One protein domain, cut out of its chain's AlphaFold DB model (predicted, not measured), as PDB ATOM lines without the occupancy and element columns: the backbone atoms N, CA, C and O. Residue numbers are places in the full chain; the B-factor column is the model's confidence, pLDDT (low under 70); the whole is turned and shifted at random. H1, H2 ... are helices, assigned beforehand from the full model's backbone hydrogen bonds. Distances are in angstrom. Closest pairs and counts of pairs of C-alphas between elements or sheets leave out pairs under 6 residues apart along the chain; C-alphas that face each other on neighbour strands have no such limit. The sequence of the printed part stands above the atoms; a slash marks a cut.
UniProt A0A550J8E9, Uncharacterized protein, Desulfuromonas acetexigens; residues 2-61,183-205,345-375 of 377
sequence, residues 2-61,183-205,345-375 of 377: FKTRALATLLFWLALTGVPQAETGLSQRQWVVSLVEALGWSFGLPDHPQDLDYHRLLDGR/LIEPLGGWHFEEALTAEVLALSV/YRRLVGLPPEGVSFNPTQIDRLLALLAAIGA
ATOM      1  N   PHE A   2      16.797  68.905 -26.481       40.09
ATOM      2  CA  PHE A   2      17.452  69.043 -25.161       40.09
ATOM      3  C   PHE A   2      16.698  68.352 -24.007       40.09
ATOM      4  O   PHE A   2      17.324  67.709 -23.172       40.09
ATOM      5  N   LYS A   3      15.359  68.419 -23.995       54.72
ATOM      6  CA  LYS A   3      14.525  67.778 -22.960       54.72
ATOM      7  C   LYS A   3      14.604  66.242 -22.969       54.72
ATOM      8  O   LYS A   3      14.576  65.637 -21.909       54.72
ATOM      9  N   THR A   4      14.738  65.620 -24.143       59.19
ATOM     10  CA  THR A   4      14.743  64.155 -24.300       59.19
ATOM     11  C   THR A   4      16.104  63.520 -24.014       59.19
ATOM     12  O   THR A   4      16.154  62.478 -23.371       59.19
ATOM     13  N   ARG A   5      17.214  64.177 -24.387       61.91
ATOM     14  CA  ARG A   5      18.562  63.745 -23.960       61.91
ATOM     15  C   ARG A   5      18.719  63.805 -22.439       61.91
ATOM     16  O   ARG A   5      19.165  62.840 -21.835       61.91
ATOM     17  N   ALA A   6      18.297  64.915 -21.826       67.69
ATOM     18  CA  ALA A   6      18.351  65.082 -20.376       67.69
ATOM     19  C   ALA A   6      17.536  64.010 -19.638       67.69
ATOM     20  O   ALA A   6      17.957  63.564 -18.577       67.69
ATOM     21  N   LEU A   7      16.411  63.569 -20.215       70.19
ATOM     22  CA  LEU A   7      15.585  62.507 -19.650       70.19
ATOM     23  C   LEU A   7      16.350  61.182 -19.583       70.19
ATOM     24  O   LEU A   7      16.500  60.646 -18.495       70.19
ATOM     25  N   ALA A   8      16.899  60.691 -20.698       65.19
ATOM     26  CA  ALA A   8      17.622  59.415 -20.718       65.19
ATOM     27  C   ALA A   8      18.828  59.405 -19.770       65.19
ATOM     28  O   ALA A   8      18.979  58.481 -18.975       65.19
ATOM     29  N   THR A   9      19.638  60.468 -19.794       70.06
ATOM     30  CA  THR A   9      20.779  60.605 -18.881       70.06
ATOM     31  C   THR A   9      20.331  60.637 -17.417       70.06
ATOM     32  O   THR A   9      20.962  60.014 -16.569       70.06
ATOM     33  N   LEU A  10      19.223  61.321 -17.107       71.69
ATOM     34  CA  LEU A  10      18.667  61.364 -15.755       71.69
ATOM     35  C   LEU A  10      18.151  59.990 -15.305       71.69
ATOM     36  O   LEU A  10      18.349  59.638 -14.146       71.69
ATOM     37  N   LEU A  11      17.538  59.203 -16.198       73.69
ATOM     38  CA  LEU A  11      17.043  57.863 -15.865       73.69
ATOM     39  C   LEU A  11      18.166  56.931 -15.442       73.69
ATOM     40  O   LEU A  11      18.094  56.325 -14.376       73.69
ATOM     41  N   PHE A  12      19.220  56.848 -16.248       67.69
ATOM     42  CA  PHE A  12      20.369  56.018 -15.907       67.69
ATOM     43  C   PHE A  12      21.099  56.547 -14.681       67.69
ATOM     44  O   PHE A  12      21.471  55.761 -13.815       67.69
ATOM     45  N   TRP A  13      21.245  57.866 -14.543       69.69
ATOM     46  CA  TRP A  13      21.855  58.437 -13.347       69.69
ATOM     47  C   TRP A  13      21.075  58.066 -12.077       69.69
ATOM     48  O   TRP A  13      21.677  57.634 -11.100       69.69
ATOM     49  N   LEU A  14      19.740  58.142 -12.104       67.69
ATOM     50  CA  LEU A  14      18.884  57.724 -10.990       67.69
ATOM     51  C   LEU A  14      18.957  56.212 -10.731       67.69
ATOM     52  O   LEU A  14      19.043  55.793  -9.574       67.69
ATOM     53  N   ALA A  15      18.966  55.394 -11.786       68.00
ATOM     54  CA  ALA A  15      19.006  53.937 -11.675       68.00
ATOM     55  C   ALA A  15      20.334  53.420 -11.097       68.00
ATOM     56  O   ALA A  15      20.339  52.485 -10.297       68.00
ATOM     57  N   LEU A  16      21.458  54.058 -11.440       65.31
ATOM     58  CA  LEU A  16      22.808  53.568 -11.139       65.31
ATOM     59  C   LEU A  16      23.362  54.015  -9.775       65.31
ATOM     60  O   LEU A  16      24.489  53.656  -9.431       65.31
ATOM     61  N   THR A  17      22.596  54.755  -8.964       61.88
ATOM     62  CA  THR A  17      23.018  55.143  -7.604       61.88
ATOM     63  C   THR A  17      22.978  53.953  -6.630       61.88
ATOM     64  O   THR A  17      21.951  53.633  -6.034       61.88
ATOM     65  N   GLY A  18      24.108  53.274  -6.436       52.12
ATOM     66  CA  GLY A  18      24.233  52.172  -5.475       52.12
ATOM     67  C   GLY A  18      25.582  51.465  -5.579       52.12
ATOM     68  O   GLY A  18      26.181  51.428  -6.649       52.12
ATOM     69  N   VAL A  19      26.083  50.947  -4.454       43.34
ATOM     70  CA  VAL A  19      27.398  50.288  -4.356       43.34
ATOM     71  C   VAL A  19      27.424  49.027  -5.239       43.34
ATOM     72  O   VAL A  19      26.507  48.213  -5.130       43.34
ATOM     73  N   PRO A  20      28.446  48.825  -6.093       49.38
ATOM     74  CA  PRO A  20      28.568  47.607  -6.885       49.38
ATOM     75  C   PRO A  20      28.980  46.425  -5.995       49.38
ATOM     76  O   PRO A  20      30.058  46.431  -5.401       49.38
ATOM     77  N   GLN A  21      28.137  45.395  -5.921       47.03
ATOM     78  CA  GLN A  21      28.555  44.037  -5.569       47.03
ATOM     79  C   GLN A  21      28.669  43.225  -6.861       47.03
ATOM     80  O   GLN A  21      27.811  43.314  -7.736       47.03
ATOM     81  N   ALA A  22      29.766  42.480  -6.996       43.00
ATOM     82  CA  ALA A  22      30.004  41.615  -8.142       43.00
ATOM     83  C   ALA A  22      29.122  40.364  -8.030       43.00
ATOM     84  O   ALA A  22      29.391  39.485  -7.214       43.00
ATOM     85  N   GLU A  23      28.081  40.297  -8.852       55.62
ATOM     86  CA  GLU A  23      27.244  39.114  -9.048       55.62
ATOM     87  C   GLU A  23      27.400  38.582 -10.479       55.62
ATOM     88  O   GLU A  23      27.974  39.244 -11.349       55.62
ATOM     89  N   THR A  24      26.903  37.366 -10.713       59.41
ATOM     90  CA  THR A  24      26.781  36.780 -12.054       59.41
ATOM     91  C   THR A  24      26.055  37.761 -12.969       59.41
ATOM     92  O   THR A  24      24.931  38.160 -12.669       59.41
ATOM     93  N   GLY A  25      26.713  38.175 -14.055       72.25
ATOM     94  CA  GLY A  25      26.142  39.132 -14.999       72.25
ATOM     95  C   GLY A  25      24.812  38.632 -15.559       72.25
ATOM     96  O   GLY A  25      24.683  37.451 -15.879       72.25
ATOM     97  N   LEU A  26      23.832  39.533 -15.659       87.25
ATOM     98  CA  LEU A  26      22.538  39.240 -16.273       87.25
ATOM     99  C   LEU A  26      22.731  38.804 -17.726       87.25
ATOM    100  O   LEU A  26      23.594  39.347 -18.412       87.25
ATOM    101  N   SER A  27      21.927  37.862 -18.210       91.94
ATOM    102  CA  SER A  27      21.897  37.506 -19.630       91.94
ATOM    103  C   SER A  27      21.000  38.447 -20.435       91.94
ATOM    104  O   SER A  27      20.130  39.134 -19.888       91.94
ATOM    105  N   GLN A  28      21.167  38.456 -21.759       93.56
ATOM    106  CA  GLN A  28      20.255  39.175 -22.652       93.56
ATOM    107  C   GLN A  28      18.813  38.659 -22.515       93.56
ATOM    108  O   GLN A  28      17.880  39.458 -22.528       93.56
ATOM    109  N   ARG A  29      18.620  37.349 -22.287       94.56
ATOM    110  CA  ARG A  29      17.310  36.760 -21.966       94.56
ATOM    111  C   ARG A  29      16.676  37.386 -20.739       94.56
ATOM    112  O   ARG A  29      15.534  37.823 -20.815       94.56
ATOM    113  N   GLN A  30      17.406  37.466 -19.631       93.19
ATOM    114  CA  GLN A  30      16.876  38.064 -18.406       93.19
ATOM    115  C   GLN A  30      16.482  39.529 -18.624       93.19
ATOM    116  O   GLN A  30      15.420  39.944 -18.165       93.19
ATOM    117  N   TRP A  31      17.282  40.291 -19.376       93.44
ATOM    118  CA  TRP A  31      16.947  41.670 -19.741       93.44
ATOM    119  C   TRP A  31      15.667  41.771 -20.569       93.44
ATOM    120  O   TRP A  31      14.772  42.527 -20.204       93.44
ATOM    121  N   VAL A  32      15.561  41.004 -21.654       94.88
ATOM    122  CA  VAL A  32      14.403  41.042 -22.557       94.88
ATOM    123  C   VAL A  32      13.115  40.660 -21.832       94.88
ATOM    124  O   VAL A  32      12.115  41.364 -21.967       94.88
ATOM    125  N   VAL A  33      13.146  39.587 -21.034       94.12
ATOM    126  CA  VAL A  33      11.999  39.149 -20.223       94.12
ATOM    127  C   VAL A  33      11.570  40.269 -19.277       94.12
ATOM    128  O   VAL A  33      10.419  40.696 -19.309       94.12
ATOM    129  N   SER A  34      12.517  40.811 -18.507       93.00
ATOM    130  CA  SER A  34      12.227  41.854 -17.518       93.00
ATOM    131  C   SER A  34      11.734  43.149 -18.171       93.00
ATOM    132  O   SER A  34      10.868  43.831 -17.628       93.00
ATOM    133  N   LEU A  35      12.247  43.486 -19.359       92.56
ATOM    134  CA  LEU A  35      11.800  44.630 -20.147       92.56
ATOM    135  C   LEU A  35      10.348  44.465 -20.600       92.56
ATOM    136  O   LEU A  35       9.530  45.358 -20.388       92.56
ATOM    137  N   VAL A  36      10.020  43.319 -21.192       91.25
ATOM    138  CA  VAL A  36       8.665  42.993 -21.653       91.25
ATOM    139  C   VAL A  36       7.664  42.984 -20.497       91.25
ATOM    140  O   VAL A  36       6.565  43.527 -20.632       91.25
ATOM    141  N   GLU A  37       8.040  42.417 -19.352       89.81
ATOM    142  CA  GLU A  37       7.214  42.420 -18.143       89.81
ATOM    143  C   GLU A  37       7.001  43.834 -17.597       89.81
ATOM    144  O   GLU A  37       5.863  44.224 -17.333       89.81
ATOM    145  N   ALA A  38       8.067  44.631 -17.485       88.88
ATOM    146  CA  ALA A  38       7.986  46.002 -16.984       88.88
ATOM    147  C   ALA A  38       7.116  46.904 -17.873       88.88
ATOM    148  O   ALA A  38       6.405  47.772 -17.368       88.88
ATOM    149  N   LEU A  39       7.133  46.680 -19.189       85.62
ATOM    150  CA  LEU A  39       6.282  47.388 -20.152       85.62
ATOM    151  C   LEU A  39       4.832  46.868 -20.177       85.62
ATOM    152  O   LEU A  39       3.991  47.434 -20.874       85.62
ATOM    153  N   GLY A  40       4.519  45.808 -19.424       83.81
ATOM    154  CA  GLY A  40       3.194  45.187 -19.388       83.81
ATOM    155  C   GLY A  40       2.846  44.395 -20.652       83.81
ATOM    156  O   GLY A  40       1.678  44.080 -20.876       83.81
ATOM    157  N   TRP A  41       3.835  44.071 -21.488       85.75
ATOM    158  CA  TRP A  41       3.648  43.320 -22.735       85.75
ATOM    159  C   TRP A  41       3.592  41.803 -22.510       85.75
ATOM    160  O   TRP A  41       3.174  41.061 -23.394       85.75
ATOM    161  N   SER A  42       3.942  41.336 -21.307       86.50
ATOM    162  CA  SER A  42       3.898  39.916 -20.936       86.50
ATOM    163  C   SER A  42       2.489  39.319 -20.909       86.50
ATOM    164  O   SER A  42       2.344  38.112 -21.068       86.50
ATOM    165  N   PHE A  43       1.435  40.135 -20.778       78.81
ATOM    166  CA  PHE A  43       0.046  39.655 -20.828       78.81
ATOM    167  C   PHE A  43      -0.298  38.942 -22.136       78.81
ATOM    168  O   PHE A  43      -1.180  38.089 -22.161       78.81
ATOM    169  N   GLY A  44       0.381  39.314 -23.218       72.62
ATOM    170  CA  GLY A  44       0.210  38.719 -24.528       72.62
ATOM    171  C   GLY A  44       1.236  37.635 -24.850       72.62
ATOM    172  O   GLY A  44       1.494  37.418 -26.031       72.62
ATOM    173  N   LEU A  45       1.823  36.985 -23.837       84.62
ATOM    174  CA  LEU A  45       2.685  35.804 -23.970       84.62
ATOM    175  C   LEU A  45       1.938  34.508 -23.588       84.62
ATOM    176  O   LEU A  45       1.017  34.556 -22.773       84.62
ATOM    177  N   PRO A  46       2.273  33.358 -24.211       81.56
ATOM    178  CA  PRO A  46       1.675  32.076 -23.847       81.56
ATOM    179  C   PRO A  46       2.155  31.640 -22.454       81.56
ATOM    180  O   PRO A  46       3.144  32.164 -21.952       81.56
ATOM    181  N   ASP A  47       1.508  30.632 -21.858       81.94
ATOM    182  CA  ASP A  47       1.853  30.129 -20.512       81.94
ATOM    183  C   ASP A  47       3.323  29.681 -20.384       81.94
ATOM    184  O   ASP A  47       3.929  29.745 -19.313       81.94
ATOM    185  N   HIS A  48       3.908  29.225 -21.494       87.06
ATOM    186  CA  HIS A  48       5.303  28.803 -21.594       87.06
ATOM    187  C   HIS A  48       5.991  29.543 -22.749       87.06
ATOM    188  O   HIS A  48       6.155  28.967 -23.829       87.06
ATOM    189  N   PRO A  49       6.361  30.821 -22.553       89.25
ATOM    190  CA  PRO A  49       6.930  31.636 -23.614       89.25
ATOM    191  C   PRO A  49       8.336  31.174 -23.984       89.25
ATOM    192  O   PRO A  49       9.158  30.852 -23.125       89.25
ATOM    193  N   GLN A  50       8.613  31.180 -25.282       92.06
ATOM    194  CA  GLN A  50       9.922  30.910 -25.861       92.06
ATOM    195  C   GLN A  50      10.587  32.218 -26.306       92.06
ATOM    196  O   GLN A  50       9.938  33.255 -26.431       92.06
ATOM    197  N   ASP A  51      11.884  32.179 -26.614       92.69
ATOM    198  CA  ASP A  51      12.635  33.350 -27.110       92.69
ATOM    199  C   ASP A  51      11.982  34.036 -28.299       92.69
ATOM    200  O   ASP A  51      11.965  35.263 -28.395       92.69
ATOM    201  N   LEU A  52      11.417  33.231 -29.198       88.88
ATOM    202  CA  LEU A  52      10.737  33.727 -30.380       88.88
ATOM    203  C   LEU A  52       9.517  34.585 -30.018       88.88
ATOM    204  O   LEU A  52       9.218  35.537 -30.736       88.88
ATOM    205  N   ASP A  53       8.831  34.286 -28.914       88.44
ATOM    206  CA  ASP A  53       7.673  35.059 -28.467       88.44
ATOM    207  C   ASP A  53       8.106  36.445 -27.980       88.44
ATOM    208  O   ASP A  53       7.527  37.449 -28.391       88.44
ATOM    209  N   TYR A  54       9.198  36.527 -27.216       91.75
ATOM    210  CA  TYR A  54       9.784  37.808 -26.821       91.75
ATOM    211  C   TYR A  54      10.326  38.593 -28.018       91.75
ATOM    212  O   TYR A  54      10.095  39.795 -28.130       91.75
ATOM    213  N   HIS A  55      10.998  37.922 -28.956       89.69
ATOM    214  CA  HIS A  55      11.468  38.559 -30.182       89.69
ATOM    215  C   HIS A  55      10.303  39.154 -30.986       89.69
ATOM    216  O   HIS A  55      10.421  40.255 -31.520       89.69
ATOM    217  N   ARG A  56       9.159  38.464 -31.079       85.19
ATOM    218  CA  ARG A  56       7.966  38.979 -31.777       85.19
ATOM    219  C   ARG A  56       7.432  40.268 -31.150       85.19
ATOM    220  O   ARG A  56       7.001  41.140 -31.898       85.19
ATOM    221  N   LEU A  57       7.493  40.399 -29.822       87.94
ATOM    222  CA  LEU A  57       7.123  41.636 -29.122       87.94
ATOM    223  C   LEU A  57       8.066  42.794 -29.456       87.94
ATOM    224  O   LEU A  57       7.629  43.928 -29.636       87.94
ATOM    225  N   LEU A  58       9.366  42.511 -29.542       90.69
ATOM    226  CA  LEU A  58      10.390  43.531 -29.760       90.69
ATOM    227  C   LEU A  58      10.602  43.892 -31.241       90.69
ATOM    228  O   LEU A  58      11.107  44.976 -31.524       90.69
ATOM    229  N   ASP A  59      10.176  43.043 -32.187       86.75
ATOM    230  CA  ASP A  59      10.245  43.307 -33.641       86.75
ATOM    231  C   ASP A  59       9.337  44.480 -34.068       86.75
ATOM    232  O   ASP A  59       9.467  45.028 -35.161       86.75
ATOM    233  N   GLY A  60       8.384  44.874 -33.214       83.75
ATOM    234  CA  GLY A  60       7.465  45.987 -33.463       83.75
ATOM    235  C   GLY A  60       6.427  45.714 -34.557       83.75
ATOM    236  O   GLY A  60       5.598  46.582 -34.853       83.75
ATOM    237  N   ARG A  61       6.425  44.515 -35.158       85.56
ATOM    238  CA  ARG A  61       5.422  44.118 -36.148       85.56
ATOM    239  C   ARG A  61       4.065  43.969 -35.500       85.56
ATOM    240  O   ARG A  61       3.896  43.293 -34.490       85.56
ATOM    241  N   LEU A 183      11.310  48.809 -33.706       87.19
ATOM    242  CA  LEU A 183      12.160  47.662 -33.408       87.19
ATOM    243  C   LEU A 183      13.080  47.967 -32.220       87.19
ATOM    244  O   LEU A 183      13.781  48.982 -32.239       87.19
ATOM    245  N   ILE A 184      13.111  47.061 -31.246       91.94
ATOM    246  CA  ILE A 184      14.056  47.066 -30.127       91.94
ATOM    247  C   ILE A 184      14.964  45.848 -30.290       91.94
ATOM    248  O   ILE A 184      14.609  44.720 -29.947       91.94
ATOM    249  N   GLU A 185      16.146  46.072 -30.846       90.88
ATOM    250  CA  GLU A 185      17.075  45.009 -31.203       90.88
ATOM    251  C   GLU A 185      18.529  45.512 -31.172       90.88
ATOM    252  O   GLU A 185      18.821  46.587 -31.713       90.88
ATOM    253  N   PRO A 186      19.460  44.754 -30.567       90.06
ATOM    254  CA  PRO A 186      20.881  45.064 -30.609       90.06
ATOM    255  C   PRO A 186      21.459  45.003 -32.025       90.06
ATOM    256  O   PRO A 186      20.899  44.395 -32.937       90.06
ATOM    257  N   LEU A 187      22.652  45.575 -32.208       84.06
ATOM    258  CA  LEU A 187      23.430  45.336 -33.424       84.06
ATOM    259  C   LEU A 187      23.755  43.839 -33.536       84.06
ATOM    260  O   LEU A 187      24.444  43.303 -32.675       84.06
ATOM    261  N   GLY A 188      23.280  43.190 -34.601       82.56
ATOM    262  CA  GLY A 188      23.477  41.752 -34.828       82.56
ATOM    263  C   GLY A 188      22.357  40.853 -34.296       82.56
ATOM    264  O   GLY A 188      22.381  39.657 -34.568       82.56
ATOM    265  N   GLY A 189      21.353  41.424 -33.626       89.38
ATOM    266  CA  GLY A 189      20.214  40.683 -33.094       89.38
ATOM    267  C   GLY A 189      20.361  40.278 -31.630       89.38
ATOM    268  O   GLY A 189      21.360  40.558 -30.966       89.38
ATOM    269  N   TRP A 190      19.314  39.645 -31.106       92.62
ATOM    270  CA  TRP A 190      19.304  39.126 -29.740       92.62
ATOM    271  C   TRP A 190      20.057  37.796 -29.642       92.62
ATOM    272  O   TRP A 190      19.704  36.815 -30.297       92.62
ATOM    273  N   HIS A 191      21.040  37.739 -28.744       94.25
ATOM    274  CA  HIS A 191      21.764  36.525 -28.378       94.25
ATOM    275  C   HIS A 191      21.413  36.160 -26.933       94.25
ATOM    276  O   HIS A 191      22.125  36.496 -25.991       94.25
ATOM    277  N   PHE A 192      20.267  35.498 -26.756       93.50
ATOM    278  CA  PHE A 192      19.605  35.289 -25.459       93.50
ATOM    279  C   PHE A 192      20.493  34.672 -24.360       93.50
ATOM    280  O   PHE A 192      20.364  35.048 -23.192       93.50
ATOM    281  N   GLU A 193      21.416  33.780 -24.725       93.50
ATOM    282  CA  GLU A 193      22.334  33.107 -23.790       93.50
ATOM    283  C   GLU A 193      23.586  33.925 -23.442       93.50
ATOM    284  O   GLU A 193      24.308  33.587 -22.505       93.50
ATOM    285  N   GLU A 194      23.869  35.000 -24.178       91.94
ATOM    286  CA  GLU A 194      25.029  35.843 -23.909       91.94
ATOM    287  C   GLU A 194      24.786  36.790 -22.730       91.94
ATOM    288  O   GLU A 194      23.652  37.134 -22.379       91.94
ATOM    289  N   ALA A 195      25.881  37.248 -22.123       90.56
ATOM    290  CA  ALA A 195      25.825  38.264 -21.084       90.56
ATOM    291  C   ALA A 195      25.282  39.591 -21.642       90.56
ATOM    292  O   ALA A 195      25.625  40.025 -22.745       90.56
ATOM    293  N   LEU A 196      24.460  40.268 -20.846       90.19
ATOM    294  CA  LEU A 196      23.991  41.617 -21.108       90.19
ATOM    295  C   LEU A 196      25.164  42.590 -20.985       90.19
ATOM    296  O   LEU A 196      25.695  42.824 -19.898       90.19
ATOM    297  N   THR A 197      25.544  43.200 -22.102       89.50
ATOM    298  CA  THR A 197      26.562  44.250 -22.117       89.50
ATOM    299  C   THR A 197      25.926  45.627 -21.929       89.50
ATOM    300  O   THR A 197      24.755  45.855 -22.241       89.50
ATOM    301  N   ALA A 198      26.723  46.598 -21.474       89.19
ATOM    302  CA  ALA A 198      26.299  47.997 -21.395       89.19
ATOM    303  C   ALA A 198      25.878  48.574 -22.758       89.19
ATOM    304  O   ALA A 198      25.084  49.507 -22.810       89.19
ATOM    305  N   GLU A 199      26.397  48.027 -23.857       90.75
ATOM    306  CA  GLU A 199      26.062  48.445 -25.220       90.75
ATOM    307  C   GLU A 199      24.671  47.976 -25.632       90.75
ATOM    308  O   GLU A 199      23.874  48.782 -26.108       90.75
ATOM    309  N   VAL A 200      24.370  46.697 -25.388       92.31
ATOM    310  CA  VAL A 200      23.051  46.096 -25.625       92.31
ATOM    311  C   VAL A 200      21.987  46.823 -24.799       92.31
ATOM    312  O   VAL A 200      20.939  47.216 -25.322       92.31
ATOM    313  N   LEU A 201      22.287  47.078 -23.523       91.75
ATOM    314  CA  LEU A 201      21.414  47.842 -22.637       91.75
ATOM    315  C   LEU A 201      21.189  49.271 -23.159       91.75
ATOM    316  O   LEU A 201      20.052  49.716 -23.278       91.75
ATOM    317  N   ALA A 202      22.261  49.993 -23.505       92.06
ATOM    318  CA  ALA A 202      22.161  51.364 -23.998       92.06
ATOM    319  C   ALA A 202      21.338  51.464 -25.288       92.06
ATOM    320  O   ALA A 202      20.460  52.321 -25.389       92.06
ATOM    321  N   LEU A 203      21.620  50.602 -26.269       93.25
ATOM    322  CA  LEU A 203      20.966  50.639 -27.574       93.25
ATOM    323  C   LEU A 203      19.475  50.302 -27.471       93.25
ATOM    324  O   LEU A 203      18.658  51.039 -28.021       93.25
ATOM    325  N   SER A 204      19.115  49.264 -26.713       92.88
ATOM    326  CA  SER A 204      17.704  48.900 -26.519       92.88
ATOM    327  C   SER A 204      16.905  50.015 -25.834       92.88
ATOM    328  O   SER A 204      15.780  50.302 -26.242       92.88
ATOM    329  N   VAL A 205      17.494  50.732 -24.866       91.44
ATOM    330  CA  VAL A 205      16.843  51.902 -24.249       91.44
ATOM    331  C   VAL A 205      16.739  53.090 -25.210       91.44
ATOM    332  O   VAL A 205      15.719  53.778 -25.222       91.44
ATOM    333  N   TYR A 345      26.382  55.017 -27.809       93.00
ATOM    334  CA  TYR A 345      25.164  54.615 -27.113       93.00
ATOM    335  C   TYR A 345      25.307  54.850 -25.614       93.00
ATOM    336  O   TYR A 345      24.492  55.560 -25.024       93.00
ATOM    337  N   ARG A 346      26.394  54.341 -25.013       90.75
ATOM    338  CA  ARG A 346      26.686  54.526 -23.584       90.75
ATOM    339  C   ARG A 346      26.763  56.001 -23.215       90.75
ATOM    340  O   ARG A 346      26.135  56.417 -22.244       90.75
ATOM    341  N   ARG A 347      27.470  56.811 -24.011       90.69
ATOM    342  CA  ARG A 347      27.592  58.258 -23.787       90.69
ATOM    343  C   ARG A 347      26.236  58.958 -23.827       90.69
ATOM    344  O   ARG A 347      25.993  59.827 -22.995       90.69
ATOM    345  N   LEU A 348      25.360  58.594 -24.767       89.75
ATOM    346  CA  LEU A 348      24.031  59.197 -24.887       89.75
ATOM    347  C   LEU A 348      23.169  58.912 -23.652       89.75
ATOM    348  O   LEU A 348      22.501  59.815 -23.147       89.75
ATOM    349  N   VAL A 349      23.210  57.679 -23.151       87.25
ATOM    350  CA  VAL A 349      22.422  57.290 -21.981       87.25
ATOM    351  C   VAL A 349      23.114  57.574 -20.643       87.25
ATOM    352  O   VAL A 349      22.481  57.468 -19.606       87.25
ATOM    353  N   GLY A 350      24.381  57.994 -20.639       83.50
ATOM    354  CA  GLY A 350      25.134  58.297 -19.416       83.50
ATOM    355  C   GLY A 350      25.697  57.066 -18.696       83.50
ATOM    356  O   GLY A 350      25.922  57.119 -17.489       83.50
ATOM    357  N   LEU A 351      25.920  55.966 -19.419       83.94
ATOM    358  CA  LEU A 351      26.541  54.756 -18.886       83.94
ATOM    359  C   LEU A 351      28.079  54.858 -18.846       83.94
ATOM    360  O   LEU A 351      28.676  55.497 -19.720       83.94
ATOM    361  N   PRO A 352      28.734  54.216 -17.858       77.75
ATOM    362  CA  PRO A 352      30.192  54.155 -17.771       77.75
ATOM    363  C   PRO A 352      30.817  53.349 -18.933       77.75
ATOM    364  O   PRO A 352      30.101  52.658 -19.659       77.75
ATOM    365  N   PRO A 353      32.150  53.425 -19.131       71.81
ATOM    366  CA  PRO A 353      32.879  52.612 -20.113       71.81
ATOM    367  C   PRO A 353      32.730  51.093 -19.891       71.81
ATOM    368  O   PRO A 353      32.225  50.653 -18.860       71.81
ATOM    369  N   GLU A 354      33.174  50.295 -20.866       70.25
ATOM    370  CA  GLU A 354      33.100  48.823 -20.851       70.25
ATOM    371  C   GLU A 354      33.652  48.162 -19.577       70.25
ATOM    372  O   GLU A 354      34.554  48.679 -18.920       70.25
ATOM    373  N   GLY A 355      33.116  46.977 -19.259       66.88
ATOM    374  CA  GLY A 355      33.548  46.147 -18.128       66.88
ATOM    375  C   GLY A 355      32.729  46.315 -16.845       66.88
ATOM    376  O   GLY A 355      33.013  45.645 -15.855       66.88
ATOM    377  N   VAL A 356      31.702  47.171 -16.846       68.50
ATOM    378  CA  VAL A 356      30.761  47.302 -15.724       68.50
ATOM    379  C   VAL A 356      29.676  46.233 -15.822       68.50
ATOM    380  O   VAL A 356      28.979  46.145 -16.832       68.50
ATOM    381  N   SER A 357      29.517  45.441 -14.760       70.19
ATOM    382  CA  SER A 357      28.340  44.598 -14.564       70.19
ATOM    383  C   SER A 357      27.223  45.406 -13.902       70.19
ATOM    384  O   SER A 357      27.466  46.227 -13.016       70.19
ATOM    385  N   PHE A 358      25.991  45.171 -14.342       74.44
ATOM    386  CA  PHE A 358      24.803  45.730 -13.703       74.44
ATOM    387  C   PHE A 358      24.295  44.743 -12.668       74.44
ATOM    388  O   PHE A 358      24.117  43.565 -12.980       74.44
ATOM    389  N   ASN A 359      24.057  45.218 -11.449       76.25
ATOM    390  CA  ASN A 359      23.370  44.396 -10.460       76.25
ATOM    391  C   ASN A 359      21.845  44.437 -10.696       76.25
ATOM    392  O   ASN A 359      21.342  45.400 -11.293       76.25
ATOM    393  N   PRO A 360      21.092  43.434 -10.210       81.06
ATOM    394  CA  PRO A 360      19.642  43.373 -10.389       81.06
ATOM    395  C   PRO A 360      18.910  44.637  -9.917       81.06
ATOM    396  O   PRO A 360      18.057  45.154 -10.626       81.06
ATOM    397  N   THR A 361      19.315  45.234  -8.789       83.06
ATOM    398  CA  THR A 361      18.668  46.446  -8.253       83.06
ATOM    399  C   THR A 361      18.782  47.656  -9.186       83.06
ATOM    400  O   THR A 361      17.852  48.460  -9.272       83.06
ATOM    401  N   GLN A 362      19.911  47.824  -9.876       83.06
ATOM    402  CA  GLN A 362      20.080  48.891 -10.868       83.06
ATOM    403  C   GLN A 362      19.162  48.672 -12.073       83.06
ATOM    404  O   GLN A 362      18.562  49.627 -12.570       83.06
ATOM    405  N   ILE A 363      19.027  47.419 -12.510       86.56
ATOM    406  CA  ILE A 363      18.140  47.042 -13.610       86.56
ATOM    407  C   ILE A 363      16.674  47.238 -13.228       86.56
ATOM    408  O   ILE A 363      15.959  47.895 -13.976       86.56
ATOM    409  N   ASP A 364      16.247  46.809 -12.043       86.94
ATOM    410  CA  ASP A 364      14.870  46.993 -11.566       86.94
ATOM    411  C   ASP A 364      14.467  48.471 -11.531       86.94
ATOM    412  O   ASP A 364      13.369  48.850 -11.943       86.94
ATOM    413  N   ARG A 365      15.376  49.346 -11.080       86.06
ATOM    414  CA  ARG A 365      15.136  50.796 -11.083       86.06
ATOM    415  C   ARG A 365      15.028  51.353 -12.493       86.06
ATOM    416  O   ARG A 365      14.143  52.167 -12.745       86.06
ATOM    417  N   LEU A 366      15.917  50.938 -13.397       88.50
ATOM    418  CA  LEU A 366      15.849  51.341 -14.798       88.50
ATOM    419  C   LEU A 366      14.521  50.892 -15.417       88.50
ATOM    420  O   LEU A 366      13.844  51.703 -16.032       88.50
ATOM    421  N   LEU A 367      14.113  49.645 -15.199       90.62
ATOM    422  CA  LEU A 367      12.853  49.097 -15.692       90.62
ATOM    423  C   LEU A 367      11.639  49.857 -15.155       90.62
ATOM    424  O   LEU A 367      10.773  50.235 -15.937       90.62
ATOM    425  N   ALA A 368      11.598  50.168 -13.857       86.62
ATOM    426  CA  ALA A 368      10.521  50.969 -13.268       86.62
ATOM    427  C   ALA A 368      10.436  52.376 -13.891       86.62
ATOM    428  O   ALA A 368       9.350  52.897 -14.155       86.62
ATOM    429  N   LEU A 369      11.591  52.986 -14.157       86.62
ATOM    430  CA  LEU A 369      11.704  54.284 -14.809       86.62
ATOM    431  C   LEU A 369      11.274  54.234 -16.286       86.62
ATOM    432  O   LEU A 369      10.571  55.131 -16.752       86.62
ATOM    433  N   LEU A 370      11.647  53.175 -17.010       87.75
ATOM    434  CA  LEU A 370      11.219  52.935 -18.387       87.75
ATOM    435  C   LEU A 370       9.722  52.642 -18.468       87.75
ATOM    436  O   LEU A 370       9.066  53.194 -19.336       87.75
ATOM    437  N   ALA A 371       9.150  51.874 -17.544       84.94
ATOM    438  CA  ALA A 371       7.708  51.637 -17.484       84.94
ATOM    439  C   ALA A 371       6.920  52.941 -17.257       84.94
ATOM    440  O   ALA A 371       5.855  53.147 -17.838       84.94
ATOM    441  N   ALA A 372       7.462  53.861 -16.452       82.75
ATOM    442  CA  ALA A 372       6.833  55.152 -16.176       82.75
ATOM    443  C   ALA A 372       6.865  56.134 -17.365       82.75
ATOM    444  O   ALA A 372       6.024  57.030 -17.432       82.75
ATOM    445  N   ILE A 373       7.836  56.000 -18.279       77.31
ATOM    446  CA  ILE A 373       8.094  56.964 -19.370       77.31
ATOM    447  C   ILE A 373       7.792  56.391 -20.753       77.31
ATOM    448  O   ILE A 373       7.281  57.097 -21.617       77.31
ATOM    449  N   GLY A 374       8.194  55.146 -20.975       60.19
ATOM    450  CA  GLY A 374       8.288  54.474 -22.265       60.19
ATOM    451  C   GLY A 374       7.017  53.763 -22.710       60.19
ATOM    452  O   GLY A 374       7.012  53.211 -23.801       60.19
ATOM    453  N   ALA A 375       5.942  53.780 -21.923       50.53
ATOM    454  CA  ALA A 375       4.644  53.307 -22.387       50.53
ATOM    455  C   ALA A 375       3.899  54.447 -23.109       50.53
ATOM    456  O   ALA A 375       3.342  55.325 -22.436       50.53
TER     457      ALA A 375
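AT A GLANCE: This is residues 2 to 61, 183 to 205 and 345 to 375 of the 377 residues of an uncharacterized protein of Desulfuromonas acetexigens (UniProt A0A550J8E9). The two longest helices, H1 and H7, meet along part of H1 and run opposite ways at one side of a compact cluster of helices, from which contacts lead round a rough ring: H6 and then H5 from H1, and H2 from H7, with H2 and H5 near each other. H4 packs on H2, and the short H3 lies beyond at the far side from H1. The printed part has 114 residues with seven named helices, H1 to H7 in order along the chain, and no named strand; its class is all helix. It is compact, with a radius of gyration of the C-alphas of 13.9 A, and its outline is rounded, spanning 36 by 33 by 25 A.

IN THESE COORDINATES: H1, residues 2 to 15, begins with C-alpha 2 at (17.452, 69.043, -25.161) and measures 20.3 A. H7, residues 360 to 373, measures 20.0 A and ends with C-alpha 373 at (8.094, 56.964, -19.370). H2, residues 28 to 38, measures 15.1 A, with C-alpha 28 at (20.255, 39.175, -22.652). H4, residues 51 to 58, measures 10.8 A, and H5, residues 198 to 205, 10.6 A. H6, residues 345 to 349, measures 6.4 A, and H3, residues 41 to 44, 6.0 A.

HOW THE PARTS SIT: H1 touches H7 with residues 11 to 15 alone, at a shallow tilt of 32 degrees, opposite ways; the closest C-alphas, of Ala 15 and Arg 365, are 5.0 A apart. H1 also touches H6, closest at the C-alphas of Thr 9 and Val 349, 4.8 A. H6 touches H5, closest at the C-alphas of Ala 202 and Tyr 345, 5.4 A. H7 touches H2 with residues 367 to 371 alone, at a steep tilt of 43 degrees, the same way; the closest C-alphas, of Ala 38 and Ala 371, are 5.7 A apart. H2 touches H4 at a steep tilt of 52 degrees, the same way, closest at the C-alphas of Val 32 and Tyr 54, 7.1 A. The helix packing is mostly crossed, but only just. H3 is close to H2 but not clearly touching, closest at the C-alphas of Val 36 and Ser 42, 5.7 A. H5 and H7 are only just apart, closest at 8.2 A. In H1, H2, H4, H5, H6 and H7 every O i to N i+4 pair is within hydrogen-bond range; H3 is too short for such a pair.

THE WHOLE: The C-alphas farthest apart, of Phe 2 and His 48, are 42.2 A apart. Residues 62 to 182 are not printed, with 8.1 A from C-alpha 61 to C-alpha 183, nor are residues 206 to 344, with 9.2 A from C-alpha 205 to C-alpha 345. The link from H1 to H2 is long. Mean pLDDT of the printed part is 80.9; residues under 70 include 2 to 6 and 12 to 24.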